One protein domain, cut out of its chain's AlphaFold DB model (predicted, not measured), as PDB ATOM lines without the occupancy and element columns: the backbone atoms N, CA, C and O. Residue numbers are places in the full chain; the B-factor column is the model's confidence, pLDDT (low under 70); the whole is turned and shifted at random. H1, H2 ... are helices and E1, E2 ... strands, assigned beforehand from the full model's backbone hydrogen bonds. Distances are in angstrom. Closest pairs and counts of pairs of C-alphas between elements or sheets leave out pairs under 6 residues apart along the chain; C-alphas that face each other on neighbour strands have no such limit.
ATOM      1  N   ARG A  32       9.030  52.103  -5.211       94.94
ATOM      2  CA  ARG A  32      10.305  51.819  -4.537       94.94
ATOM      3  C   ARG A  32      10.785  50.397  -4.752       94.94
ATOM      4  O   ARG A  32      11.946  50.107  -4.479       94.94
ATOM      5  N   HIS A  33       9.914  49.507  -5.222       95.75
ATOM      6  CA  HIS A  33      10.254  48.112  -5.482       95.75
ATOM      7  C   HIS A  33       9.742  47.706  -6.862       95.75
ATOM      8  O   HIS A  33       8.541  47.759  -7.108       95.75
ATOM      9  N   VAL A  34      10.648  47.271  -7.740       96.75
ATOM     10  CA  VAL A  34      10.293  46.616  -9.006       96.75
ATOM     11  C   VAL A  34      10.593  45.128  -8.863       96.75
ATOM     12  O   VAL A  34      11.738  44.725  -8.638       96.75
ATOM     13  N   VAL A  35       9.550  44.310  -8.929       97.00
ATOM     14  CA  VAL A  35       9.581  42.901  -8.534       97.00
ATOM     15  C   VAL A  35       9.254  42.035  -9.730       97.00
ATOM     16  O   VAL A  35       8.183  42.156 -10.306       97.00
ATOM     17  N   SER A  36      10.140  41.106 -10.079       95.94
ATOM     18  CA  SER A  36       9.782  40.067 -11.039       95.94
ATOM     19  C   SER A  36       8.773  39.117 -10.394       95.94
ATOM     20  O   SER A  36       9.045  38.521  -9.350       95.94
ATOM     21  N   LEU A  37       7.612  38.984 -11.025       92.62
ATOM     22  CA  LEU A  37       6.588  38.001 -10.701       92.62
ATOM     23  C   LEU A  37       6.527  37.050 -11.900       92.62
ATOM     24  O   LEU A  37       5.755  37.234 -12.834       92.62
ATOM     25  N   GLY A  38       7.505  36.148 -11.967       73.00
ATOM     26  CA  GLY A  38       7.876  35.483 -13.212       73.00
ATOM     27  C   GLY A  38       7.183  34.151 -13.481       73.00
ATOM     28  O   GLY A  38       6.856  33.403 -12.563       73.00
ATOM     29  N   THR A  39       7.067  33.847 -14.778       84.88
ATOM     30  CA  THR A  39       6.897  32.496 -15.347       84.88
ATOM     31  C   THR A  39       8.230  31.904 -15.823       84.88
ATOM     32  O   THR A  39       8.353  30.698 -16.004       84.88
ATOM     33  N   HIS A  40       9.245  32.745 -16.033       91.25
ATOM     34  CA  HIS A  40      10.615  32.367 -16.381       91.25
ATOM     35  C   HIS A  40      11.580  33.530 -16.079       91.25
ATOM     36  O   HIS A  40      11.161  34.618 -15.669       91.25
ATOM     37  N   CYS A  41      12.884  33.308 -16.268       90.56
ATOM     38  CA  CYS A  41      13.954  34.189 -15.788       90.56
ATOM     39  C   CYS A  41      14.060  35.562 -16.481       90.56
ATOM     40  O   CYS A  41      14.717  36.454 -15.934       90.56
ATOM     41  N   MET A  42      13.416  35.768 -17.634       93.25
ATOM     42  CA  MET A  42      13.586  36.971 -18.460       93.25
ATOM     43  C   MET A  42      13.288  38.267 -17.706       93.25
ATOM     44  O   MET A  42      14.118  39.174 -17.687       93.25
ATOM     45  N   ALA A  43      12.137  38.357 -17.032       94.12
ATOM     46  CA  ALA A  43      11.775  39.560 -16.284       94.12
ATOM     47  C   ALA A  43      12.851  39.904 -15.242       94.12
ATOM     48  O   ALA A  43      13.285  41.049 -15.130       94.12
ATOM     49  N   SER A  44      13.366  38.906 -14.524       94.81
ATOM     50  CA  SER A  44      14.456  39.125 -13.571       94.81
ATOM     51  C   SER A  44      15.774  39.512 -14.219       94.81
ATOM     52  O   SER A  44      16.510  40.309 -13.632       94.81
ATOM     53  N   LEU A  45      16.077  38.982 -15.403       93.56
ATOM     54  CA  LEU A  45      17.264  39.349 -16.160       93.56
ATOM     55  C   LEU A  45      17.199  40.810 -16.617       93.56
ATOM     56  O   LEU A  45      18.132  41.556 -16.326       93.56
ATOM     57  N   ILE A  46      16.083  41.237 -17.216       94.50
ATOM     58  CA  ILE A  46      15.847  42.624 -17.645       94.50
ATOM     59  C   ILE A  46      15.964  43.575 -16.450       94.50
ATOM     60  O   ILE A  46      16.741  44.530 -16.486       94.50
ATOM     61  N   LEU A  47      15.275  43.285 -15.338       94.88
ATOM     62  CA  LEU A  47      15.330  44.125 -14.138       94.88
ATOM     63  C   LEU A  47      16.741  44.200 -13.540       94.88
ATOM     64  O   LEU A  47      17.169  45.263 -13.088       94.88
ATOM     65  N   ARG A  48      17.486  43.088 -13.533       93.94
ATOM     66  CA  ARG A  48      18.879  43.058 -13.066       93.94
ATOM     67  C   ARG A  48      19.782  43.880 -13.980       93.94
ATOM     68  O   ARG A  48      20.542  44.706 -13.483       93.94
ATOM     69  N   ASN A  49      19.686  43.682 -15.292       92.88
ATOM     70  CA  ASN A  49      20.509  44.377 -16.280       92.88
ATOM     71  C   ASN A  49      20.211  45.880 -16.292       92.88
ATOM     72  O   ASN A  49      21.134  46.680 -16.401       92.88
ATOM     73  N   ALA A  50      18.960  46.279 -16.055       91.75
ATOM     74  CA  ALA A  50      18.549  47.668 -15.876       91.75
ATOM     75  C   ALA A  50      18.845  48.228 -14.474       91.75
ATOM     76  O   ALA A  50      18.632  49.412 -14.237       91.75
ATOM     77  N   GLY A  51      19.413  47.443 -13.549       92.81
ATOM     78  CA  GLY A  51      19.731  47.867 -12.176       92.81
ATOM     79  C   GLY A  51      18.507  48.230 -11.327       92.81
ATOM     80  O   GLY A  51      18.636  48.951 -10.347       92.81
ATOM     81  N   LEU A  52      17.329  47.731 -11.704       93.69
ATOM     82  CA  LEU A  52      16.062  47.915 -10.990       93.69
ATOM     83  C   LEU A  52      15.855  46.844  -9.907       93.69
ATOM     84  O   LEU A  52      14.997  46.972  -9.036       93.69
ATOM     85  N   LYS A  53      16.648  45.767  -9.957       89.88
ATOM     86  CA  LYS A  53      16.580  44.639  -9.029       89.88
ATOM     87  C   LYS A  53      17.538  44.818  -7.850       89.88
ATOM     88  O   LYS A  53      18.752  44.781  -8.033       89.88
ATOM     89  N   ARG A  54      16.999  44.908  -6.630       86.06
ATOM     90  CA  ARG A  54      17.791  45.079  -5.393       86.06
ATOM     91  C   ARG A  54      18.291  43.783  -4.768       86.06
ATOM     92  O   ARG A  54      19.372  43.726  -4.197       86.06
ATOM     93  N   TYR A  55      17.475  42.742  -4.820       91.62
ATOM     94  CA  TYR A  55      17.754  41.459  -4.189       91.62
ATOM     95  C   TYR A  55      16.993  40.354  -4.906       91.62
ATOM     96  O   TYR A  55      16.100  40.614  -5.715       91.62
ATOM     97  N   SER A  56      17.371  39.109  -4.619       93.56
ATOM     98  CA  SER A  56      16.659  37.955  -5.149       93.56
ATOM     99  C   SER A  56      15.396  37.640  -4.350       93.56
ATOM    100  O   SER A  56      15.403  37.676  -3.114       93.56
ATOM    101  N   LEU A  57      14.345  37.314  -5.091       96.69
ATOM    102  CA  LEU A  57      12.998  36.964  -4.671       96.69
ATOM    103  C   LEU A  57      12.606  35.583  -5.242       96.69
ATOM    104  O   LEU A  57      13.319  35.044  -6.095       96.69
ATOM    105  N   PRO A  58      11.519  34.960  -4.747       96.12
ATOM    106  CA  PRO A  58      11.217  33.552  -5.022       96.12
ATOM    107  C   PRO A  58      11.018  33.213  -6.503       96.12
ATOM    108  O   PRO A  58      11.413  32.133  -6.932       96.12
ATOM    109  N   PHE A  59      10.462  34.144  -7.284       96.38
ATOM    110  CA  PHE A  59      10.067  33.918  -8.679       96.38
ATOM    111  C   PHE A  59      11.136  34.294  -9.715       96.38
ATOM    112  O   PHE A  59      10.879  34.252 -10.913       96.38
ATOM    113  N   ASP A  60      12.338  34.677  -9.282       94.00
ATOM    114  CA  ASP A  60      13.307  35.302 -10.184       94.00
ATOM    115  C   ASP A  60      13.961  34.357 -11.191       94.00
ATOM    116  O   ASP A  60      14.290  34.737 -12.311       94.00
ATOM    117  N   TRP A  61      14.230  33.139 -10.743       91.06
ATOM    118  CA  TRP A  61      15.104  32.189 -11.426       91.06
ATOM    119  C   TRP A  61      14.442  30.814 -11.463       91.06
ATOM    120  O   TRP A  61      15.089  29.796 -11.213       91.06
ATOM    121  N   ILE A  62      13.129  30.809 -11.686       92.69
ATOM    122  CA  ILE A  62      12.317  29.599 -11.773       92.69
ATOM    123  C   ILE A  62      11.513  29.588 -13.068       92.69
ATOM    124  O   ILE A  62      11.266  30.641 -13.651       92.69
ATOM    125  N   HIS A  63      11.070  28.406 -13.479       92.81
ATOM    126  CA  HIS A  63       9.974  28.254 -14.424       92.81
ATOM    127  C   HIS A  63       8.664  28.068 -13.669       92.81
ATOM    128  O   HIS A  63       8.561  27.236 -12.770       92.81
ATOM    129  N   ALA A  64       7.663  28.838 -14.058       94.62
ATOM    130  CA  ALA A  64       6.334  28.840 -13.489       94.62
ATOM    131  C   ALA A  64       5.305  29.146 -14.581       94.62
ATOM    132  O   ALA A  64       5.642  29.532 -15.697       94.62
ATOM    133  N   THR A  65       4.031  29.007 -14.247       95.88
ATOM    134  CA  THR A  65       2.918  29.535 -15.043       95.88
ATOM    135  C   THR A  65       2.221  30.631 -14.236       95.88
ATOM    136  O   THR A  65       2.367  30.655 -13.008       95.88
ATOM    137  N   PRO A  66       1.438  31.533 -14.853       96.94
ATOM    138  CA  PRO A  66       0.681  32.526 -14.093       96.94
ATOM    139  C   PRO A  66      -0.258  31.867 -13.066       96.94
ATOM    140  O   PRO A  66      -0.378  32.351 -11.941       96.94
ATOM    141  N   GLY A  67      -0.838  30.710 -13.411       96.19
ATOM    142  CA  GLY A  67      -1.639  29.890 -12.499       96.19
ATOM    143  C   GLY A  67      -0.851  29.338 -11.304       96.19
ATOM    144  O   GLY A  67      -1.338  29.412 -10.178       96.19
ATOM    145  N   MET A  68       0.382  28.850 -11.510       96.38
ATOM    146  CA  MET A  68       1.259  28.435 -10.401       96.38
ATOM    147  C   MET A  68       1.601  29.625  -9.502       96.38
ATOM    148  O   MET A  68       1.533  29.503  -8.283       96.38
ATOM    149  N   VAL A  69       1.964  30.774 -10.081       97.56
ATOM    150  CA  VAL A  69       2.304  31.977  -9.306       97.56
ATOM    151  C   VAL A  69       1.126  32.400  -8.437       97.56
ATOM    152  O   VAL A  69       1.309  32.630  -7.244       97.56
ATOM    153  N   ARG A  70      -0.085  32.439  -9.006       97.44
ATOM    154  CA  ARG A  70      -1.314  32.705  -8.253       97.44
ATOM    155  C   ARG A  70      -1.469  31.734  -7.083       97.44
ATOM    156  O   ARG A  70      -1.615  32.193  -5.957       97.44
ATOM    157  N   HIS A  71      -1.390  30.426  -7.338       97.06
ATOM    158  CA  HIS A  71      -1.515  29.399  -6.299       97.06
ATOM    159  C   HIS A  71      -0.497  29.599  -5.171       97.06
ATOM    160  O   HIS A  71      -0.873  29.650  -4.008       97.06
ATOM    161  N   VAL A  72       0.778  29.791  -5.514       97.44
ATOM    162  CA  VAL A  72       1.856  29.981  -4.530       97.44
ATOM    163  C   VAL A  72       1.632  31.230  -3.673       97.44
ATOM    164  O   VAL A  72       1.977  31.236  -2.492       97.44
ATOM    165  N   LEU A  73       1.063  32.293  -4.248       97.94
ATOM    166  CA  LEU A  73       0.691  33.495  -3.503       97.94
ATOM    167  C   LEU A  73      -0.536  33.259  -2.607       97.94
ATOM    168  O   LEU A  73      -0.546  33.727  -1.473       97.94
ATOM    169  N   GLU A  74      -1.550  32.535  -3.090       97.56
ATOM    170  CA  GLU A  74      -2.759  32.187  -2.324       97.56
ATOM    171  C   GLU A  74      -2.443  31.308  -1.110       97.56
ATOM    172  O   GLU A  74      -3.041  31.491  -0.052       97.56
ATOM    173  N   THR A  75      -1.494  30.381  -1.245       97.69
ATOM    174  CA  THR A  75      -1.113  29.436  -0.186       97.69
ATOM    175  C   THR A  75       0.057  29.912   0.678       97.69
ATOM    176  O   THR A  75       0.599  29.114   1.449       97.69
ATOM    177  N   ASP A  76       0.473  31.178   0.544       97.56
ATOM    178  CA  ASP A  76       1.651  31.770   1.201       97.56
ATOM    179  C   ASP A  76       2.881  30.842   1.167       97.56
ATOM    180  O   ASP A  76       3.521  30.560   2.182       97.56
ATOM    181  N   PHE A  77       3.218  30.340  -0.024       97.19
ATOM    182  CA  PHE A  77       4.373  29.472  -0.274       97.19
ATOM    183  C   PHE A  77       4.396  28.150   0.518       97.19
ATOM    184  O   PHE A  77       5.447  27.505   0.566       97.19
ATOM    185  N   SER A  78       3.287  27.731   1.139       96.25
ATOM    186  CA  SER A  78       3.246  26.546   2.017       96.25
ATOM    187  C   SER A  78       3.684  25.255   1.324       96.25
ATOM    188  O   SER A  78       4.365  24.435   1.933       96.25
ATOM    189  N   ASP A  79       3.367  25.117   0.039       94.12
ATOM    190  CA  ASP A  79       3.744  23.998  -0.817       94.12
ATOM    191  C   ASP A  79       4.671  24.429  -1.960       94.12
ATOM    192  O   ASP A  79       4.688  23.797  -3.002       94.12
ATOM    193  N   PHE A  80       5.435  25.518  -1.807       95.00
ATOM    194  CA  PHE A  80       6.312  26.003  -2.881       95.00
ATOM    195  C   PHE A  80       7.526  25.098  -3.121       95.00
ATOM    196  O   PHE A  80       7.953  24.914  -4.261       95.00
ATOM    197  N   LEU A  81       8.132  24.586  -2.046       93.81
ATOM    198  CA  LEU A  81       9.239  23.637  -2.133       93.81
ATOM    199  C   LEU A  81       8.678  22.218  -2.041       93.81
ATOM    200  O   LEU A  81       7.877  21.956  -1.142       93.81
ATOM    201  N   PRO A  82       9.148  21.275  -2.875       91.38
ATOM    202  CA  PRO A  82       8.751  19.887  -2.720       91.38
ATOM    203  C   PRO A  82       9.302  19.326  -1.398       91.38
ATOM    204  O   PRO A  82      10.201  19.931  -0.782       91.38
ATOM    205  N   PRO A  83       8.803  18.159  -0.959       88.56
ATOM    206  CA  PRO A  83       9.341  17.457   0.198       88.56
ATOM    207  C   PRO A  83      10.866  17.314   0.139       88.56
ATOM    208  O   PRO A  83      11.475  17.291  -0.933       88.56
ATOM    209  N   GLU A  84      11.500  17.260   1.307       85.50
ATOM    210  CA  GLU A  84      12.950  17.097   1.388       85.50
ATOM    211  C   GLU A  84      13.405  15.804   0.692       85.50
ATOM    212  O   GLU A  84      12.706  14.791   0.712       85.50
ATOM    213  N   GLY A  85      14.549  15.867   0.008       79.62
ATOM    214  CA  GLY A  85      15.060  14.767  -0.815       79.62
ATOM    215  C   GLY A  85      14.400  14.623  -2.192       79.62
ATOM    216  O   GLY A  85      14.852  13.800  -2.983       79.62
ATOM    217  N   GLN A  86      13.376  15.419  -2.523       81.44
ATOM    218  CA  GLN A  86      12.778  15.423  -3.859       81.44
ATOM    219  C   GLN A  86      13.306  16.582  -4.710       81.44
ATOM    220  O   GLN A  86      13.160  17.753  -4.367       81.44
ATOM    221  N   GLU A  87      13.859  16.252  -5.875       74.94
ATOM    222  CA  GLU A  87      14.264  17.240  -6.887       74.94
ATOM    223  C   GLU A  87      13.085  17.747  -7.732       74.94
ATOM    224  O   GLU A  87      13.166  18.795  -8.375       74.94
ATOM    225  N   ARG A  88      11.982  16.989  -7.761       79.69
ATOM    226  CA  ARG A  88      10.809  17.262  -8.596       79.69
ATOM    227  C   ARG A  88       9.601  17.599  -7.741       79.69
ATOM    228  O   ARG A  88       9.416  17.055  -6.661       79.69
ATOM    229  N   HIS A  89       8.744  18.454  -8.282       87.81
ATOM    230  CA  HIS A  89       7.510  18.868  -7.633       87.81
ATOM    231  C   HIS A  89       6.311  18.173  -8.284       87.81
ATOM    232  O   HIS A  89       5.614  18.781  -9.093       87.81
ATOM    233  N   ALA A  90       6.076  16.899  -7.954       86.44
ATOM    234  CA  ALA A  90       5.035  16.078  -8.592       86.44
ATOM    235  C   ALA A  90       3.665  16.780  -8.627       86.44
ATOM    236  O   ALA A  90       3.061  16.912  -9.685       86.44
ATOM    237  N   THR A  91       3.251  17.393  -7.516       87.81
ATOM    238  CA  THR A  91       1.992  18.154  -7.442       87.81
ATOM    239  C   THR A  91       1.913  19.305  -8.450       87.81
ATOM    240  O   THR A  91       0.853  19.566  -9.009       87.81
ATOM    241  N   PHE A  92       3.021  20.009  -8.703       91.88
ATOM    242  CA  PHE A  92       3.030  21.139  -9.638       91.88
ATOM    243  C   PHE A  92       3.203  20.663 -11.079       91.88
ATOM    244  O   PHE A  92       2.704  21.314 -11.995       91.88
ATOM    245  N   HIS A  93       3.850  19.516 -11.289       89.88
ATOM    246  CA  HIS A  93       3.819  18.830 -12.572       89.88
ATOM    247  C   HIS A  93       2.382  18.469 -12.953       89.88
ATOM    248  O   HIS A  93       1.929  18.856 -14.026       89.88
ATOM    249  N   ASP A  94       1.652  17.810 -12.059       90.44
ATOM    250  CA  ASP A  94       0.313  17.301 -12.360       90.44
ATOM    251  C   ASP A  94      -0.710  18.433 -12.502       90.44
ATOM    252  O   ASP A  94      -1.572  18.389 -13.376       90.44
ATOM    253  N   ARG A  95      -0.591  19.487 -11.684       92.69
ATOM    254  CA  ARG A  95      -1.536  20.612 -11.689       92.69
ATOM    255  C   ARG A  95      -1.218  21.701 -12.715       92.69
ATOM    256  O   ARG A  95      -2.139  22.340 -13.215       92.69
ATOM    257  N   PHE A  96       0.060  21.955 -12.996       92.12
ATOM    258  CA  PHE A  96       0.496  23.091 -13.823       92.12
ATOM    259  C   PHE A  96       1.349  22.687 -15.033       92.12
ATOM    260  O   PHE A  96       1.791  23.564 -15.773       92.12
ATOM    261  N   GLY A  97       1.618  21.395 -15.242       91.12
ATOM    262  CA  GLY A  97       2.438  20.900 -16.354       91.12
ATOM    263  C   GLY A  97       3.938  21.194 -16.216       91.12
ATOM    264  O   GLY A  97       4.685  21.094 -17.191       91.12
ATOM    265  N   LEU A  98       4.410  21.583 -15.027       88.56
ATOM    266  CA  LEU A  98       5.786  22.040 -14.810       88.56
ATOM    267  C   LEU A  98       6.717  20.893 -14.404       88.56
ATOM    268  O   LEU A  98       6.624  20.357 -13.304       88.56
ATOM    269  N   ARG A  99       7.671  20.543 -15.275       83.81
ATOM    270  CA  ARG A  99       8.671  19.488 -15.001       83.81
ATOM    271  C   ARG A  99       9.894  19.980 -14.231       83.81
ATOM    272  O   ARG A  99      10.369  19.296 -13.330       83.81
ATOM    273  N   HIS A 100      10.402  21.159 -14.588       85.19
ATOM    274  CA  HIS A 100      11.636  21.721 -14.037       85.19
ATOM    275  C   HIS A 100      11.400  23.163 -13.601       85.19
ATOM    276  O   HIS A 100      11.555  24.086 -14.395       85.19
ATOM    277  N   ILE A 101      11.000  23.341 -12.341       91.62
ATOM    278  CA  ILE A 101      10.713  24.658 -11.756       91.62
ATOM    279  C   ILE A 101      12.022  25.361 -11.387       91.62
ATOM    280  O   ILE A 101      12.254  26.500 -11.775       91.62
ATOM    281  N   PHE A 102      12.916  24.683 -10.672       91.50
ATOM    282  CA  PHE A 102      14.100  25.291 -10.056       91.50
ATOM    283  C   PHE A 102      15.354  25.167 -10.932       91.50
ATOM    284  O   PHE A 102      16.324  24.513 -10.576       91.50
ATOM    285  N   VAL A 103      15.353  25.802 -12.104       87.44
ATOM    286  CA  VAL A 103      16.401  25.592 -13.127       87.44
ATOM    287  C   VAL A 103      17.781  26.181 -12.799       87.44
ATOM    288  O   VAL A 103      18.765  25.827 -13.438       87.44
ATOM    289  N   HIS A 104      17.883  27.056 -11.795       87.12
ATOM    290  CA  HIS A 104      19.145  27.711 -11.409       87.12
ATOM    291  C   HIS A 104      19.679  27.298 -10.027       87.12
ATOM    292  O   HIS A 104      20.698  27.833  -9.562       87.12
ATOM    293  N   ARG A 105      18.969  26.414  -9.320       89.12
ATOM    294  CA  ARG A 105      19.275  26.028  -7.939       89.12
ATOM    295  C   ARG A 105      18.893  24.576  -7.701       89.12
ATOM    296  O   ARG A 105      17.762  24.192  -7.960       89.12
ATOM    297  N   ASP A 106      19.810  23.822  -7.113       88.06
ATOM    298  CA  ASP A 106      19.521  22.483  -6.616       88.06
ATOM    299  C   ASP A 106      18.746  22.565  -5.291       88.06
ATOM    300  O   ASP A 106      19.303  22.915  -4.249       88.06
ATOM    301  N   ILE A 107      17.454  22.249  -5.343       89.81
ATOM    302  CA  ILE A 107      16.545  22.229  -4.190       89.81
ATOM    303  C   ILE A 107      16.554  20.916  -3.391       89.81
ATOM    304  O   ILE A 107      15.905  20.862  -2.342       89.81
ATOM    305  N   ALA A 108      17.274  19.882  -3.839       86.75
ATOM    306  CA  ALA A 108      17.574  18.723  -3.001       86.75
ATOM    307  C   ALA A 108      18.674  19.060  -1.982       86.75
ATOM    308  O   ALA A 108      18.674  18.531  -0.873       86.75
ATOM    309  N   SER A 109      19.556  20.014  -2.302       89.44
ATOM    310  CA  SER A 109      20.553  20.517  -1.355       89.44
ATOM    311  C   SER A 109      19.958  21.421  -0.262       89.44
ATOM    312  O   SER A 109      19.106  22.285  -0.509       89.44
ATOM    313  N   ALA A 110      20.512  21.330   0.952       91.56
ATOM    314  CA  ALA A 110      20.189  22.246   2.051       91.56
ATOM    315  C   ALA A 110      20.456  23.720   1.681       91.56
ATOM    316  O   ALA A 110      19.705  24.617   2.071       91.56
ATOM    317  N   GLN A 111      21.494  23.988   0.878       92.69
ATOM    318  CA  GLN A 111      21.850  25.339   0.441       92.69
ATOM    319  C   GLN A 111      20.785  25.948  -0.483       92.69
ATOM    320  O   GLN A 111      20.434  27.122  -0.320       92.69
ATOM    321  N   GLY A 112      20.260  25.173  -1.438       92.38
ATOM    322  CA  GLY A 112      19.205  25.625  -2.343       92.38
ATOM    323  C   GLY A 112      17.881  25.848  -1.625       92.38
ATOM    324  O   GLY A 112      17.261  26.899  -1.803       92.38
ATOM    325  N   ARG A 113      17.489  24.940  -0.720       93.94
ATOM    326  CA  ARG A 113      16.300  25.136   0.132       93.94
ATOM    327  C   ARG A 113      16.440  26.383   1.006       93.94
ATOM    328  O   ARG A 113      15.550  27.234   1.018       93.94
ATOM    329  N   ALA A 114      17.596  26.570   1.648       95.38
ATOM    330  CA  ALA A 114      17.881  27.765   2.443       95.38
ATOM    331  C   ALA A 114      17.869  29.054   1.601       95.38
ATOM    332  O   ALA A 114      17.449  30.106   2.086       95.38
ATOM    333  N   TYR A 115      18.317  29.002   0.340       96.19
ATOM    334  CA  TYR A 115      18.226  30.131  -0.588       96.19
ATOM    335  C   TYR A 115      16.771  30.564  -0.799       96.19
ATOM    336  O   TYR A 115      16.462  31.740  -0.593       96.19
ATOM    337  N   TYR A 116      15.872  29.632  -1.131       95.94
ATOM    338  CA  TYR A 116      14.459  29.963  -1.320       95.94
ATOM    339  C   TYR A 116      13.782  30.396  -0.019       95.94
ATOM    340  O   TYR A 116      13.025  31.363  -0.045       95.94
ATOM    341  N   GLY A 117      14.136  29.810   1.130       96.81
ATOM    342  CA  GLY A 117      13.660  30.280   2.437       96.81
ATOM    343  C   GLY A 117      13.997  31.756   2.706       96.81
ATOM    344  O   GLY A 117      13.140  32.533   3.139       96.81
ATOM    345  N   ARG A 118      15.219  32.195   2.364       97.69
ATOM    346  CA  ARG A 118      15.605  33.618   2.447       97.69
ATOM    347  C   ARG A 118      14.827  34.486   1.458       97.69
ATOM    348  O   ARG A 118      14.404  35.581   1.825       97.69
ATOM    349  N   CYS A 119      14.637  34.017   0.226       97.44
ATOM    350  CA  CYS A 119      13.855  34.729  -0.786       97.44
ATOM    351  C   CYS A 119      12.394  34.917  -0.350       97.44
ATOM    352  O   CYS A 119      11.882  36.028  -0.452       97.44
ATOM    353  N   ILE A 120      11.754  33.878   0.195       98.12
ATOM    354  CA  ILE A 120      10.373  33.925   0.703       98.12
ATOM    355  C   ILE A 120      10.277  34.896   1.880       98.12
ATOM    356  O   ILE A 120       9.405  35.759   1.904       98.12
ATOM    357  N   THR A 121      11.226  34.837   2.818       98.19
ATOM    358  CA  THR A 121      11.274  35.773   3.953       98.19
ATOM    359  C   THR A 121      11.363  37.229   3.484       98.19
ATOM    360  O   THR A 121      10.665  38.096   4.008       98.19
ATOM    361  N   ARG A 122      12.205  37.520   2.483       97.56
ATOM    362  CA  ARG A 122      12.301  38.864   1.888       97.56
ATOM    363  C   ARG A 122      11.018  39.265   1.175       97.56
ATOM    364  O   ARG A 122      10.593  40.404   1.329       97.56
ATOM    365  N   PHE A 123      10.407  38.343   0.436       97.88
ATOM    366  CA  PHE A 123       9.145  38.589  -0.250       97.88
ATOM    367  C   PHE A 123       8.047  38.962   0.746       97.88
ATOM    368  O   PHE A 123       7.449  40.019   0.607       97.88
ATOM    369  N   ARG A 124       7.861  38.187   1.822       98.12
ATOM    370  CA  ARG A 124       6.884  38.494   2.881       98.12
ATOM    371  C   ARG A 124       7.111  39.874   3.508       98.12
ATOM    372  O   ARG A 124       6.165  40.643   3.656       98.12
ATOM    373  N   LYS A 125       8.368  40.233   3.800       97.19
ATOM    374  CA  LYS A 125       8.717  41.586   4.274       97.19
ATOM    375  C   LYS A 125       8.327  42.665   3.260       97.19
ATOM    376  O   LYS A 125       7.718  43.657   3.648       97.19
ATOM    377  N   LEU A 126       8.624  42.456   1.977       96.31
ATOM    378  CA  LEU A 126       8.227  43.364   0.897       96.31
ATOM    379  C   LEU A 126       6.704  43.527   0.832       96.31
ATOM    380  O   LEU A 126       6.237  44.660   0.765       96.31
ATOM    381  N   MET A 127       5.938  42.435   0.899       97.31
ATOM    382  CA  MET A 127       4.468  42.466   0.841       97.31
ATOM    383  C   MET A 127       3.857  43.239   2.020       97.31
ATOM    384  O   MET A 127       2.846  43.912   1.860       97.31
ATOM    385  N   SER A 128       4.498  43.207   3.192       97.12
ATOM    386  CA  SER A 128       4.053  43.967   4.369       97.12
ATOM    387  C   SER A 128       4.386  45.468   4.323       97.12
ATOM    388  O   SER A 128       3.811  46.254   5.077       97.12
ATOM    389  N   ALA A 129       5.321  45.886   3.463       95.00
ATOM    390  CA  ALA A 129       5.756  47.277   3.388       95.00
ATOM    391  C   ALA A 129       4.662  48.169   2.782       95.00
ATOM    392  O   ALA A 129       3.888  47.738   1.930       95.00
ATOM    393  N   ARG A 130       4.623  49.449   3.160       95.62
ATOM    394  CA  ARG A 130       3.676  50.426   2.586       95.62
ATOM    395  C   ARG A 130       4.203  51.154   1.348       95.62
ATOM    396  O   ARG A 130       3.458  51.915   0.745       95.62
ATOM    397  N   ASP A 131       5.449  50.917   0.951       94.38
ATOM    398  CA  ASP A 131       6.020  51.522  -0.255       94.38
ATOM    399  C   ASP A 131       5.265  51.102  -1.533       94.38
ATOM    400  O   ASP A 131       4.662  50.027  -1.565       94.38
ATOM    401  N   GLY A 132       5.359  51.893  -2.607       96.25
ATOM    402  CA  GLY A 132       4.864  51.502  -3.931       96.25
ATOM    403  C   GLY A 132       5.644  50.319  -4.522       96.25
ATOM    404  O   GLY A 132       6.882  50.303  -4.495       96.25
ATOM    405  N   LYS A 133       4.925  49.330  -5.062       97.44
ATOM    406  CA  LYS A 133       5.468  48.081  -5.617       97.44
ATOM    407  C   LYS A 133       4.935  47.859  -7.027       97.44
ATOM    408  O   LYS A 133       3.731  47.727  -7.220       97.44
ATOM    409  N   LEU A 134       5.836  47.754  -7.993       98.00
ATOM    410  CA  LEU A 134       5.503  47.349  -9.351       98.00
ATOM    411  C   LEU A 134       5.906  45.888  -9.547       98.00
ATOM    412  O   LEU A 134       7.095  45.568  -9.600       98.00
ATOM    413  N   PHE A 135       4.922  45.003  -9.658       98.44
ATOM    414  CA  PHE A 135       5.146  43.616 -10.047       98.44
ATOM    415  C   PHE A 135       5.219  43.524 -11.569       98.44
ATOM    416  O   PHE A 135       4.377  44.081 -12.261       98.44
ATOM    417  N   VAL A 136       6.219  42.828 -12.098       98.44
ATOM    418  CA  VAL A 136       6.457  42.666 -13.534       98.44
ATOM    419  C   VAL A 136       6.378  41.186 -13.881       98.44
ATOM    420  O   VAL A 136       7.236  40.403 -13.460       98.44
ATOM    421  N   MET A 137       5.365  40.809 -14.658       98.44
ATOM    422  CA  MET A 137       5.198  39.458 -15.194       98.44
ATOM    423  C   MET A 137       5.381  39.486 -16.706       98.44
ATOM    424  O   MET A 137       4.699  40.233 -17.395       98.44
ATOM    425  N   ILE A 138       6.261  38.635 -17.227       96.94
ATOM    426  CA  ILE A 138       6.405  38.394 -18.666       96.94
ATOM    427  C   ILE A 138       6.126  36.917 -18.896       96.94
ATOM    428  O   ILE A 138       6.671  36.085 -18.169       96.94
ATOM    429  N   SER A 139       5.291  36.577 -19.875       95.69
ATOM    430  CA  SER A 139       4.961  35.185 -20.175       95.69
ATOM    431  C   SER A 139       4.925  34.897 -21.666       95.69
ATOM    432  O   SER A 139       4.516  35.736 -22.460       95.69
ATOM    433  N   ARG A 140       5.338  33.682 -22.031       93.88
ATOM    434  CA  ARG A 140       5.319  33.171 -23.408       93.88
ATOM    435  C   ARG A 140       3.886  32.820 -23.845       93.88
ATOM    436  O   ARG A 140       3.051  32.566 -22.973       93.88
ATOM    437  N   PRO A 141       3.599  32.713 -25.159       92.69
ATOM    438  CA  PRO A 141       2.271  32.342 -25.665       92.69
ATOM    439  C   PRO A 141       1.682  31.067 -25.043       92.69
ATOM    440  O   PRO A 141       0.487  30.997 -24.786       92.69
ATOM    441  N   ALA A 142       2.528  30.078 -24.732       91.88
ATOM    442  CA  ALA A 142       2.107  28.814 -24.122       91.88
ATOM    443  C   ALA A 142       1.557  28.949 -22.685       91.88
ATOM    444  O   ALA A 142       0.970  28.006 -22.168       91.88
ATOM    445  N   ASN A 143       1.760  30.096 -22.032       93.38
ATOM    446  CA  ASN A 143       1.367  30.355 -20.649       93.38
ATOM    447  C   ASN A 143       0.576  31.675 -20.569       93.38
ATOM    448  O   ASN A 143       1.114  32.675 -20.078       93.38
ATOM    449  N   PRO A 144      -0.668  31.714 -21.075       95.44
ATOM    450  CA  PRO A 144      -1.423  32.949 -21.247       95.44
ATOM    451  C   PRO A 144      -1.735  33.634 -19.911       95.44
ATOM    452  O   PRO A 144      -2.405  33.078 -19.040       95.44
ATOM    453  N   ILE A 145      -1.278  34.879 -19.753       97.69
ATOM    454  CA  ILE A 145      -1.528  35.677 -18.541       97.69
ATOM    455  C   ILE A 145      -2.993  36.107 -18.468       97.69
ATOM    456  O   ILE A 145      -3.551  36.181 -17.375       97.69
ATOM    457  N   ALA A 146      -3.630  36.357 -19.615       97.00
ATOM    458  CA  ALA A 146      -4.988  36.896 -19.701       97.00
ATOM    459  C   ALA A 146      -6.015  36.104 -18.871       97.00
ATOM    460  O   ALA A 146      -6.871  36.708 -18.231       97.00
ATOM    461  N   TRP A 147      -5.889  34.773 -18.809       96.25
ATOM    462  CA  TRP A 147      -6.787  33.904 -18.035       96.25
ATOM    463  C   TRP A 147      -6.672  34.086 -16.518       96.25
ATOM    464  O   TRP A 147      -7.600  33.759 -15.786       96.25
ATOM    465  N   HIS A 148      -5.538  34.592 -16.042       97.12
ATOM    466  CA  HIS A 148      -5.249  34.755 -14.619       97.12
ATOM    467  C   HIS A 148      -5.140  36.222 -14.199       97.12
ATOM    468  O   HIS A 148      -5.068  36.499 -13.005       97.12
ATOM    469  N   PHE A 149      -5.106  37.155 -15.153       98.31
ATOM    470  CA  PHE A 149      -4.804  38.559 -14.898       98.31
ATOM    471  C   PHE A 149      -5.761  39.218 -13.890       98.31
ATOM    472  O   PHE A 149      -5.250  39.771 -12.916       98.31
ATOM    473  N   PRO A 150      -7.105  39.132 -14.027       98.19
ATOM    474  CA  PRO A 150      -8.008  39.759 -13.060       98.19
ATOM    475  C   PRO A 150      -7.806  39.224 -11.639       98.19
ATOM    476  O   PRO A 150      -7.649  40.002 -10.700       98.19
ATOM    477  N   ASP A 151      -7.717  37.901 -11.502       98.06
ATOM    478  CA  ASP A 151      -7.579  37.243 -10.203       98.06
ATOM    479  C   ASP A 151      -6.213  37.510  -9.557       98.06
ATOM    480  O   ASP A 151      -6.124  37.661  -8.342       98.06
ATOM    481  N   LEU A 152      -5.141  37.598 -10.353       98.19
ATOM    482  CA  LEU A 152      -3.813  37.977  -9.870       98.19
ATOM    483  C   LEU A 152      -3.790  39.419  -9.363       98.19
ATOM    484  O   LEU A 152      -3.216  39.676  -8.306       98.19
ATOM    485  N   VAL A 153      -4.412  40.349 -10.092       98.56
ATOM    486  CA  VAL A 153      -4.516  41.756  -9.677       98.56
ATOM    487  C   VAL A 153      -5.293  41.868  -8.367       98.56
ATOM    488  O   VAL A 153      -4.819  42.502  -7.423       98.56
ATOM    489  N   ASP A 154      -6.444  41.204  -8.269       98.44
ATOM    490  CA  ASP A 154      -7.270  41.227  -7.060       98.44
ATOM    491  C   ASP A 154      -6.564  40.555  -5.874       98.44
ATOM    492  O   ASP A 154      -6.608  41.056  -4.750       98.44
ATOM    493  N   LEU A 155      -5.869  39.440  -6.111       98.50
ATOM    494  CA  LEU A 155      -5.056  38.777  -5.098       98.50
ATOM    495  C   LEU A 155      -3.943  39.696  -4.587       98.50
ATOM    496  O   LEU A 155      -3.816  39.863  -3.377       98.50
ATOM    497  N   LEU A 156      -3.166  40.324  -5.473       98.25
ATOM    498  CA  LEU A 156      -2.108  41.257  -5.076       98.25
ATOM    499  C   LEU A 156      -2.672  42.434  -4.270       98.25
ATOM    500  O   LEU A 156      -2.104  42.768  -3.231       98.25
ATOM    501  N   GLY A 157      -3.813  42.991  -4.686       97.62
ATOM    502  CA  GLY A 157      -4.501  44.063  -3.962       97.62
ATOM    503  C   GLY A 157      -4.958  43.664  -2.554       97.62
ATOM    504  O   GLY A 157      -4.954  44.500  -1.652       97.62
ATOM    505  N   ARG A 158      -5.299  42.385  -2.329       97.94
ATOM    506  CA  ARG A 158      -5.591  41.849  -0.986       97.94
ATOM    507  C   ARG A 158      -4.334  41.578  -0.161       97.94
ATOM    508  O   ARG A 158      -4.372  41.721   1.056       97.94
ATOM    509  N   LEU A 159      -3.247  41.146  -0.800       98.06
ATOM    510  CA  LEU A 159      -2.029  40.705  -0.114       98.06
ATOM    511  C   LEU A 159      -1.089  41.850   0.279       98.06
ATOM    512  O   LEU A 159      -0.293  41.689   1.202       98.06
ATOM    513  N   THR A 160      -1.119  42.979  -0.428       98.00
ATOM    514  CA  THR A 160      -0.212  44.102  -0.169       98.00
ATOM    515  C   THR A 160      -0.847  45.433  -0.567       98.00
ATOM    516  O   THR A 160      -1.461  45.535  -1.627       98.00
ATOM    517  N   PRO A 161      -0.628  46.512   0.204       96.50
ATOM    518  CA  PRO A 161      -0.989  47.849  -0.245       96.50
ATOM    519  C   PRO A 161      -0.065  48.312  -1.378       96.50
ATOM    520  O   PRO A 161       1.066  47.829  -1.517       96.50
ATOM    521  N   ASN A 162      -0.523  49.324  -2.117       97.31
ATOM    522  CA  ASN A 162       0.270  50.101  -3.079       97.31
ATOM    523  C   ASN A 162       1.011  49.217  -4.084       97.31
ATOM    524  O   ASN A 162       2.227  49.324  -4.248       97.31
ATOM    525  N   ALA A 163       0.268  48.311  -4.713       97.88
ATOM    526  CA  ALA A 163       0.789  47.357  -5.668       97.88
ATOM    527  C   ALA A 163       0.030  47.430  -6.988       97.88
ATOM    528  O   ALA A 163      -1.197  47.435  -6.997       97.88
ATOM    529  N   GLU A 164       0.778  47.409  -8.085       98.44
ATOM    530  CA  GLU A 164       0.243  47.207  -9.429       98.44
ATOM    531  C   GLU A 164       1.019  46.094 -10.134       98.44
ATOM    532  O   GLU A 164       2.209  45.874  -9.878       98.44
ATOM    533  N   LEU A 165       0.334  45.386 -11.030       98.62
ATOM    534  CA  LEU A 165       0.904  44.384 -11.919       98.62
ATOM    535  C   LEU A 165       1.062  44.971 -13.325       98.62
ATOM    536  O   LEU A 165       0.082  45.289 -13.993       98.62
ATOM    537  N   LEU A 166       2.302  45.054 -13.791       98.62
ATOM    538  CA  LEU A 166       2.656  45.206 -15.194       98.62
ATOM    539  C   LEU A 166       2.876  43.814 -15.793       98.62
ATOM    540  O   LEU A 166       3.929  43.197 -15.618       98.62
ATOM    541  N   ALA A 167       1.864  43.309 -16.481       98.50
ATOM    542  CA  ALA A 167       1.903  42.041 -17.185       98.50
ATOM    543  C   ALA A 167       2.169  42.253 -18.680       98.50
ATOM    544  O   ALA A 167       1.629  43.166 -19.301       98.50
ATOM    545  N   ILE A 168       2.999  41.391 -19.259       98.31
ATOM    546  CA  ILE A 168       3.389  41.418 -20.666       98.31
ATOM    547  C   ILE A 168       3.238  40.001 -21.216       98.31
ATOM    548  O   ILE A 168       4.005  39.091 -20.886       98.31
ATOM    549  N   GLN A 169       2.219  39.812 -22.041       97.69
ATOM    550  CA  GLN A 169       2.012  38.603 -22.811       97.69
ATOM    551  C   GLN A 169       2.842  38.695 -24.090       97.69
ATOM    552  O   GLN A 169       2.562  39.512 -24.965       97.69
ATOM    553  N   LEU A 170       3.865  37.852 -24.206       96.00
ATOM    554  CA  LEU A 170       4.622  37.740 -25.445       96.00
ATOM    555  C   LEU A 170       3.743  37.103 -26.516       96.00
ATOM    556  O   LEU A 170       3.057  36.107 -26.265       96.00
ATOM    557  N   GLN A 171       3.808  37.688 -27.703       94.62
ATOM    558  CA  GLN A 171       3.214  37.213 -28.940       94.62
ATOM    559  C   GLN A 171       4.335  36.703 -29.856       94.62
ATOM    560  O   GLN A 171       5.453  37.216 -29.774       94.62
ATOM    561  N   PRO A 172       4.078  35.728 -30.743       90.06
ATOM    562  CA  PRO A 172       5.064  35.335 -31.742       90.06
ATOM    563  C   PRO A 172       5.469  36.540 -32.611       90.06
ATOM    564  O   PRO A 172       4.582  37.335 -32.977       90.06
ATOM    565  N   PRO A 173       6.761  36.688 -32.956       84.56
ATOM    566  CA  PRO A 173       7.178  37.680 -33.939       84.56
ATOM    567  C   PRO A 173       6.489  37.405 -35.285       84.56
ATOM    568  O   PRO A 173       6.102  36.278 -35.593       84.56
ATOM    569  N   ARG A 174       6.276  38.458 -36.078       79.06
ATOM    570  CA  ARG A 174       5.761  38.349 -37.453       79.06
ATOM    571  C   ARG A 174       6.911  38.484 -38.440       79.06
ATOM    572  O   ARG A 174       7.852  39.234 -38.182       79.06
ATOM    573  N   ASP A 175       6.769  37.843 -39.595       70.06
ATOM    574  CA  ASP A 175       7.650  38.076 -40.738       70.06
ATOM    575  C   ASP A 175       7.677  39.582 -41.063       70.06
ATOM    576  O   ASP A 175       6.631  40.205 -41.260       70.06
ATOM    577  N   GLY A 176       8.870  40.189 -41.062       61.03
ATOM    578  CA  GLY A 176       9.062  41.607 -41.404       61.03
ATOM    579  C   GLY A 176       9.296  42.589 -40.245       61.03
ATOM    580  O   GLY A 176       9.065  43.780 -40.433       61.03
ATOM    581  N   HIS A 177       9.764  42.136 -39.072       65.25
ATOM    582  CA  HIS A 177      10.237  42.981 -37.949       65.25
ATOM    583  C   HIS A 177       9.231  44.016 -37.405       65.25
ATOM    584  O   HIS A 177       9.612  44.962 -36.713       65.25
ATOM    585  N   SER A 178       7.935  43.865 -37.694       79.56
ATOM    586  CA  SER A 178       6.915  44.768 -37.160       79.56
ATOM    587  C   SER A 178       6.664  44.455 -35.685       79.56
ATOM    588  O   SER A 178       5.909  43.548 -35.327       79.56
ATOM    589  N   MET A 179       7.342  45.217 -34.833       89.88
ATOM    590  CA  MET A 179       7.166  45.218 -33.388       89.88
ATOM    591  C   MET A 179       5.870  45.946 -33.010       89.88
ATOM    592  O   MET A 179       5.582  47.021 -33.540       89.88
ATOM    593  N   SER A 180       5.104  45.405 -32.061       93.31
ATOM    594  CA  SER A 180       3.937  46.100 -31.505       93.31
ATOM    595  C   SER A 180       3.781  45.843 -30.013       93.31
ATOM    596  O   SER A 180       4.127  44.775 -29.516       93.31
ATOM    597  N   ILE A 181       3.278  46.842 -29.286       96.06
ATOM    598  CA  ILE A 181       2.904  46.703 -27.880       96.06
ATOM    599  C   ILE A 181       1.549  47.367 -27.667       96.06
ATOM    600  O   ILE A 181       1.384  48.561 -27.919       96.06
ATOM    601  N   GLU A 182       0.568  46.581 -27.250       96.94
ATOM    602  CA  GLU A 182      -0.836  46.985 -27.206       96.94
ATOM    603  C   GLU A 182      -1.401  46.702 -25.817       96.94
ATOM    604  O   GLU A 182      -1.140  45.652 -25.236       96.94
ATOM    605  N   LEU A 183      -2.140  47.658 -25.250       97.81
ATOM    606  CA  LEU A 183      -2.815  47.458 -23.971       97.81
ATOM    607  C   LEU A 183      -4.005  46.518 -24.193       97.81
ATOM    608  O   LEU A 183      -4.977  46.900 -24.838       97.81
ATOM    609  N   ALA A 184      -3.924  45.310 -23.647       97.75
ATOM    610  CA  ALA A 184      -4.947  44.281 -23.791       97.75
ATOM    611  C   ALA A 184      -5.962  44.301 -22.639       97.75
ATOM    612  O   ALA A 184      -7.129  43.963 -22.827       97.75
ATOM    613  N   ASN A 185      -5.530  44.675 -21.430       98.31
ATOM    614  CA  ASN A 185      -6.407  44.765 -20.261       98.31
ATOM    615  C   ASN A 185      -5.871  45.773 -19.233       98.31
ATOM    616  O   ASN A 185      -4.658  45.937 -19.090       98.31
ATOM    617  N   GLU A 186      -6.766  46.408 -18.481       98.06
ATOM    618  CA  GLU A 186      -6.435  47.281 -17.355       98.06
ATOM    619  C   GLU A 186      -7.411  47.025 -16.198       98.06
ATOM    620  O   GLU A 186      -8.626  46.971 -16.391       98.06
ATOM    621  N   ARG A 187      -6.882  46.859 -14.983       97.94
ATOM    622  CA  ARG A 187      -7.672  46.637 -13.764       97.94
ATOM    623  C   ARG A 187      -6.948  47.230 -12.563       97.94
ATOM    624  O   ARG A 187      -5.799  46.887 -12.317       97.94
ATOM    625  N   HIS A 188      -7.617  48.098 -11.802       96.06
ATOM    626  CA  HIS A 188      -7.052  48.737 -10.600       96.06
ATOM    627  C   HIS A 188      -5.644  49.337 -10.836       96.06
ATOM    628  O   HIS A 188      -4.722  49.084 -10.067       96.06
ATOM    629  N   GLY A 189      -5.444  50.045 -11.955       95.56
ATOM    630  CA  GLY A 189      -4.145  50.608 -12.367       95.56
ATOM    631  C   GLY A 189      -3.166  49.602 -12.992       95.56
ATOM    632  O   GLY A 189      -2.379  49.974 -13.864       95.56
ATOM    633  N   SER A 190      -3.283  48.317 -12.643       98.44
ATOM    634  CA  SER A 190      -2.509  47.220 -13.231       98.44
ATOM    635  C   SER A 190      -2.848  47.031 -14.706       98.44
ATOM    636  O   SER A 190      -4.006  47.158 -15.105       98.44
ATOM    637  N   ARG A 191      -1.853  46.674 -15.524       98.62
ATOM    638  CA  ARG A 191      -1.979  46.589 -16.986       98.62
ATOM    639  C   ARG A 191      -1.432  45.288 -17.536       98.62
ATOM    640  O   ARG A 191      -0.356  44.852 -17.137       98.62
ATOM    641  N   LEU A 192      -2.146  44.730 -18.502       98.75
ATOM    642  CA  LEU A 192      -1.697  43.638 -19.350       98.75
ATOM    643  C   LEU A 192      -1.461  44.174 -20.757       98.75
ATOM    644  O   LEU A 192      -2.377  44.717 -21.372       98.75
ATOM    645  N   TYR A 193      -0.253  43.980 -21.265       98.69
ATOM    646  CA  TYR A 193       0.112  44.302 -22.636       98.69
ATOM    647  C   TYR A 193       0.315  43.033 -23.453       98.69
ATOM    648  O   TYR A 193       0.974  42.107 -22.983       98.69
ATOM    649  N   ASP A 194      -0.174  43.027 -24.687       98.00
ATOM    650  CA  ASP A 194       0.289  42.105 -25.716       98.00
ATOM    651  C   ASP A 194       1.518  42.715 -26.385       98.00
ATOM    652  O   ASP A 194       1.455  43.812 -26.945       98.00
ATOM    653  N   PHE A 195       2.656  42.028 -26.296       97.00
ATOM    654  CA  PHE A 195       3.923  42.481 -26.856       97.00
ATOM    655  C   PHE A 195       4.414  41.511 -27.923       97.00
ATOM    656  O   PHE A 195       4.716  40.352 -27.643       97.00
ATOM    657  N   ARG A 196       4.515  42.009 -29.152       95.69
ATOM    658  CA  ARG A 196       5.152  41.329 -30.273       95.69
ATOM    659  C   ARG A 196       6.572  41.877 -30.444       95.69
ATOM    660  O   ARG A 196       6.693  43.021 -30.895       95.69
ATOM    661  N   PRO A 197       7.608  41.101 -30.092       94.19
ATOM    662  CA  PRO A 197       8.993  41.522 -30.248       94.19
ATOM    663  C   PRO A 197       9.421  41.511 -31.724       94.19
ATOM    664  O   PRO A 197       8.791  40.872 -32.571       94.19
ATOM    665  N   ALA A 198      10.499  42.229 -32.023       92.88
ATOM    666  CA  ALA A 198      11.195  42.225 -33.303       92.88
ATOM    667  C   ALA A 198      12.077  40.978 -33.491       92.88
ATOM    668  O   ALA A 198      12.381  40.620 -34.632       92.88
ATOM    669  N   SER A 199      12.478  40.328 -32.391       90.81
ATOM    670  CA  SER A 199      13.305  39.121 -32.381       90.81
ATOM    671  C   SER A 199      12.707  37.990 -31.541       90.81
ATOM    672  O   SER A 199      11.939  38.215 -30.604       90.81
ATOM    673  N   ASP A 200      13.073  36.749 -31.870       88.88
ATOM    674  CA  ASP A 200      12.756  35.601 -31.024       88.88
ATOM    675  C   ASP A 200      13.548  35.650 -29.715       88.88
ATOM    676  O   ASP A 200      14.746  35.941 -29.685       88.88
ATOM    677  N   GLU A 201      12.883  35.288 -28.620       88.62
ATOM    678  CA  GLU A 201      13.555  35.056 -27.349       88.62
ATOM    679  C   GLU A 201      14.605  33.941 -27.502       88.62
ATOM    680  O   GLU A 201      14.321  32.836 -27.968       88.62
ATOM    681  N   SER A 202      15.827  34.198 -27.031       87.06
ATOM    682  CA  SER A 202      16.862  33.169 -26.961       87.06
ATOM    683  C   SER A 202      16.524  32.081 -25.936       87.06
ATOM    684  O   SER A 202      15.898  32.325 -24.904       87.06
ATOM    685  N   ALA A 203      17.076  30.880 -26.119       80.69
ATOM    686  CA  ALA A 203      16.939  29.789 -25.146       80.69
ATOM    687  C   ALA A 203      17.449  30.137 -23.726       80.69
ATOM    688  O   ALA A 203      17.137  29.433 -22.768       80.69
ATOM    689  N   LEU A 204      18.227  31.217 -23.584       79.62
ATOM    690  CA  LEU A 204      18.782  31.703 -22.321       79.62
ATOM    691  C   LEU A 204      17.920  32.786 -21.644       79.62
ATOM    692  O   LEU A 204      18.315  33.295 -20.594       79.62
ATOM    693  N   GLY A 205      16.758  33.130 -22.205       81.44
ATOM    694  CA  GLY A 205      15.806  34.044 -21.574       81.44
ATOM    695  C   GLY A 205      16.097  35.531 -21.782       81.44
ATOM    696  O   GLY A 205      15.799  36.332 -20.898       81.44
ATOM    697  N   TYR A 206      16.704  35.899 -22.912       87.12
ATOM    698  CA  TYR A 206      16.945  37.292 -23.323       87.12
ATOM    699  C   TYR A 206      16.584  37.510 -24.798       87.12
ATOM    700  O   TYR A 206      16.606  36.549 -25.574       87.12
ATOM    701  N   PHE A 207      16.313  38.758 -25.188       91.44
ATOM    702  CA  PHE A 207      16.103  39.138 -26.589       91.44
ATOM    703  C   PHE A 207      17.430  39.493 -27.273       91.44
ATOM    704  O   PHE A 207      18.190  40.302 -26.734       91.44
ATOM    705  N   PRO A 208      17.749  38.905 -28.439       89.69
ATOM    706  CA  PRO A 208      18.914  39.297 -29.227       89.69
ATOM    707  C   PRO A 208      18.871  40.758 -29.689       89.69
ATOM    708  O   PRO A 208      19.920  41.399 -29.747       89.69
ATOM    709  N   ASP A 209      17.682  41.282 -30.007       90.81
ATOM    710  CA  ASP A 209      17.498  42.689 -30.357       90.81
ATOM    711  C   ASP A 209      17.256  43.537 -29.099       90.81
ATOM    712  O   ASP A 209      16.322  43.318 -28.325       90.81
ATOM    713  N   VAL A 210      18.103  44.548 -28.899       90.88
ATOM    714  CA  VAL A 210      18.025  45.454 -27.746       90.88
ATOM    715  C   VAL A 210      16.728  46.267 -27.719       90.88
ATOM    716  O   VAL A 210      16.287  46.683 -26.644       90.88
ATOM    717  N   VAL A 211      16.104  46.507 -28.876       92.25
ATOM    718  CA  VAL A 211      14.854  47.271 -28.963       92.25
ATOM    719  C   VAL A 211      13.734  46.564 -28.195       92.25
ATOM    720  O   VAL A 211      12.942  47.238 -27.533       92.25
ATOM    721  N   ASP A 212      13.722  45.230 -28.176       93.50
ATOM    722  CA  ASP A 212      12.705  44.453 -27.466       93.50
ATOM    723  C   ASP A 212      12.758  44.686 -25.950       93.50
ATOM    724  O   ASP A 212      11.740  44.959 -25.306       93.50
ATOM    725  N   GLU A 213      13.964  44.676 -25.374       94.00
ATOM    726  CA  GLU A 213      14.154  44.999 -23.957       94.00
ATOM    727  C   GLU A 213      13.818  46.469 -23.660       94.00
ATOM    728  O   GLU A 213      13.211  46.772 -22.625       94.00
ATOM    729  N   LEU A 214      14.159  47.397 -24.565       94.56
ATOM    730  CA  LEU A 214      13.842  48.819 -24.406       94.56
ATOM    731  C   LEU A 214      12.333  49.085 -24.380       94.56
ATOM    732  O   LEU A 214      11.893  49.960 -23.632       94.56
ATOM    733  N   MET A 215      11.527  48.328 -25.126       95.06
ATOM    734  CA  MET A 215      10.066  48.456 -25.085       95.06
ATOM    735  C   MET A 215       9.479  48.041 -23.738       95.06
ATOM    736  O   MET A 215       8.595  48.721 -23.212       95.06
ATOM    737  N   ILE A 216      10.010  46.977 -23.138       95.56
ATOM    738  CA  ILE A 216       9.614  46.533 -21.797       95.56
ATOM    739  C   ILE A 216      10.031  47.577 -20.757       95.56
ATOM    740  O   ILE A 216       9.234  47.978 -19.905       95.56
ATOM    741  N   LEU A 217      11.267  48.074 -20.849       95.94
ATOM    742  CA  LEU A 217      11.770  49.112 -19.954       95.94
ATOM    743  C   LEU A 217      10.979  50.413 -20.086       95.94
ATOM    744  O   LEU A 217      10.692  51.038 -19.069       95.94
ATOM    745  N   ARG A 218      10.563  50.796 -21.298       94.88
ATOM    746  CA  ARG A 218       9.691  51.954 -21.526       94.88
ATOM    747  C   ARG A 218       8.416  51.860 -20.692       94.88
ATOM    748  O   ARG A 218       8.027  52.869 -20.116       94.88
ATOM    749  N   LEU A 219       7.780  50.689 -20.603       96.31
ATOM    750  CA  LEU A 219       6.582  50.507 -19.773       96.31
ATOM    751  C   LEU A 219       6.883  50.645 -18.276       96.31
ATOM    752  O   LEU A 219       6.093  51.233 -17.543       96.31
ATOM    753  N   ILE A 220       8.035  50.153 -17.816       96.12
ATOM    754  CA  ILE A 220       8.452  50.280 -16.412       96.12
ATOM    755  C   ILE A 220       8.773  51.742 -16.061       96.12
ATOM    756  O   ILE A 220       8.356  52.231 -15.014       96.12
ATOM    757  N   TYR A 221       9.463  52.467 -16.943       94.50
ATOM    758  CA  TYR A 221       9.828  53.874 -16.737       94.50
ATOM    759  C   TYR A 221       8.665  54.858 -16.924       94.50
ATOM    760  O   TYR A 221       8.839  56.049 -16.679       94.50
ATOM    761  N   GLN A 222       7.467  54.387 -17.295       92.94
ATOM    762  CA  GLN A 222       6.247  55.189 -17.157       92.94
ATOM    763  C   GLN A 222       5.889  55.437 -15.691       92.94
ATOM    764  O   GLN A 222       5.124  56.355 -15.421       92.94
ATOM    765  N   TYR A 223       6.414  54.647 -14.751       94.56
ATOM    766  CA  TYR A 223       6.190  54.840 -13.324       94.56
ATOM    767  C   TYR A 223       7.242  55.766 -12.708       94.56
ATOM    768  O   TYR A 223       8.401  55.790 -13.119       94.56
TER     769      TYR A 223
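AT A GLANCE: This is residues 32 to 223 of the 231 residues of an uncharacterized protein of Acetobacter tropicalis (UniProt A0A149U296). A twisted five-stranded sheet has H1 and H6 over one face and H5 over the other, in three layers. H2, H3 and the long helix H4, with long unnamed stretches between them, make a second part reaching away from the sheet; H2 packs on H5, and H4 grazes the sheet. The 192 printed residues hold six named helices and five named strands, in the order E1 H1 H2 H3 H4 E2 H5 E3 E4 E5 H6, and the class is mixed, helices and strands. The mixed sheet runs E1 E2 E3 E5 E4. The whole is compact, with a radius of gyration of the C-alphas of 16.1 A and spans of 49 by 36 by 30 A.

IN THESE COORDINATES: In the sheet, E1 is residues 32 to 36, from C-alpha 32 at (10.305, 51.819, -4.537); E2 is 132 to 139, 23.0 A long; E3 is 163 to 170, 22.3 A; E5 is 190 to 196, and E4 is 180 to 187, 21.2 A. The helices are H1, 42 to 49; H5, 149 to 159; H6, 210 to 220, ending at C-alpha 220 at (8.452, 50.280, -16.412); H2, 66 to 74; H3, 90 to 96; and H4, 110 to 128, 27.2 A, from C-alpha 110 at (20.189, 22.246, 2.051).

HOW THE PARTS SIT: E1 and E2 are parallel, with N 35 and O 134 2.8 A apart. E2 and E3 are parallel, with N 137 and O 166 at 2.9 A. E3 and E5 are parallel, with N 193 and O 167 at 2.8 A. E5 and E4 are an antiparallel hairpin, with N 192 and O 185 at 2.8 A. Two strand-helix-strand units, parallel neighbour strands with helices between, are E1, H1 to H4, E2 and E2, H5, E3; the crossover of the second is right-handed. H5 runs along the strands at a height of 8.0 A over the sheet; its closest C-alphas to E3 are Val 153 and Leu 165, 6.4 A. H1 and H6 are on the opposite face, close but not clearly touching, the C-alphas of Ile 46 and Glu 213 being closest at 7.0 A. H2 touches H5 at a shallow tilt of 20 degrees, the same way, closest at the C-alphas of Arg 70 and Leu 152, 6.1 A. H3 only just touches H2, with 3 pairs of C-alphas within 8 A, closest at Phe 96 and Met 68, 6.4 A. H4 only grazes the sheet, with residues 123 to 127, and is apart from H2. In the six helices every O i to N i+4 pair is within hydrogen-bond range.

THE WHOLE: The two C-alphas farthest apart are those of Glu 84 and Gly 176, 49.5 A. The printed part has no cut. The links H1 to H2, H2 to H3, H3 to H4 and E5 to H6 are long. The mean pLDDT of the printed part is 93.2, and residues 176 to 177 are under 70.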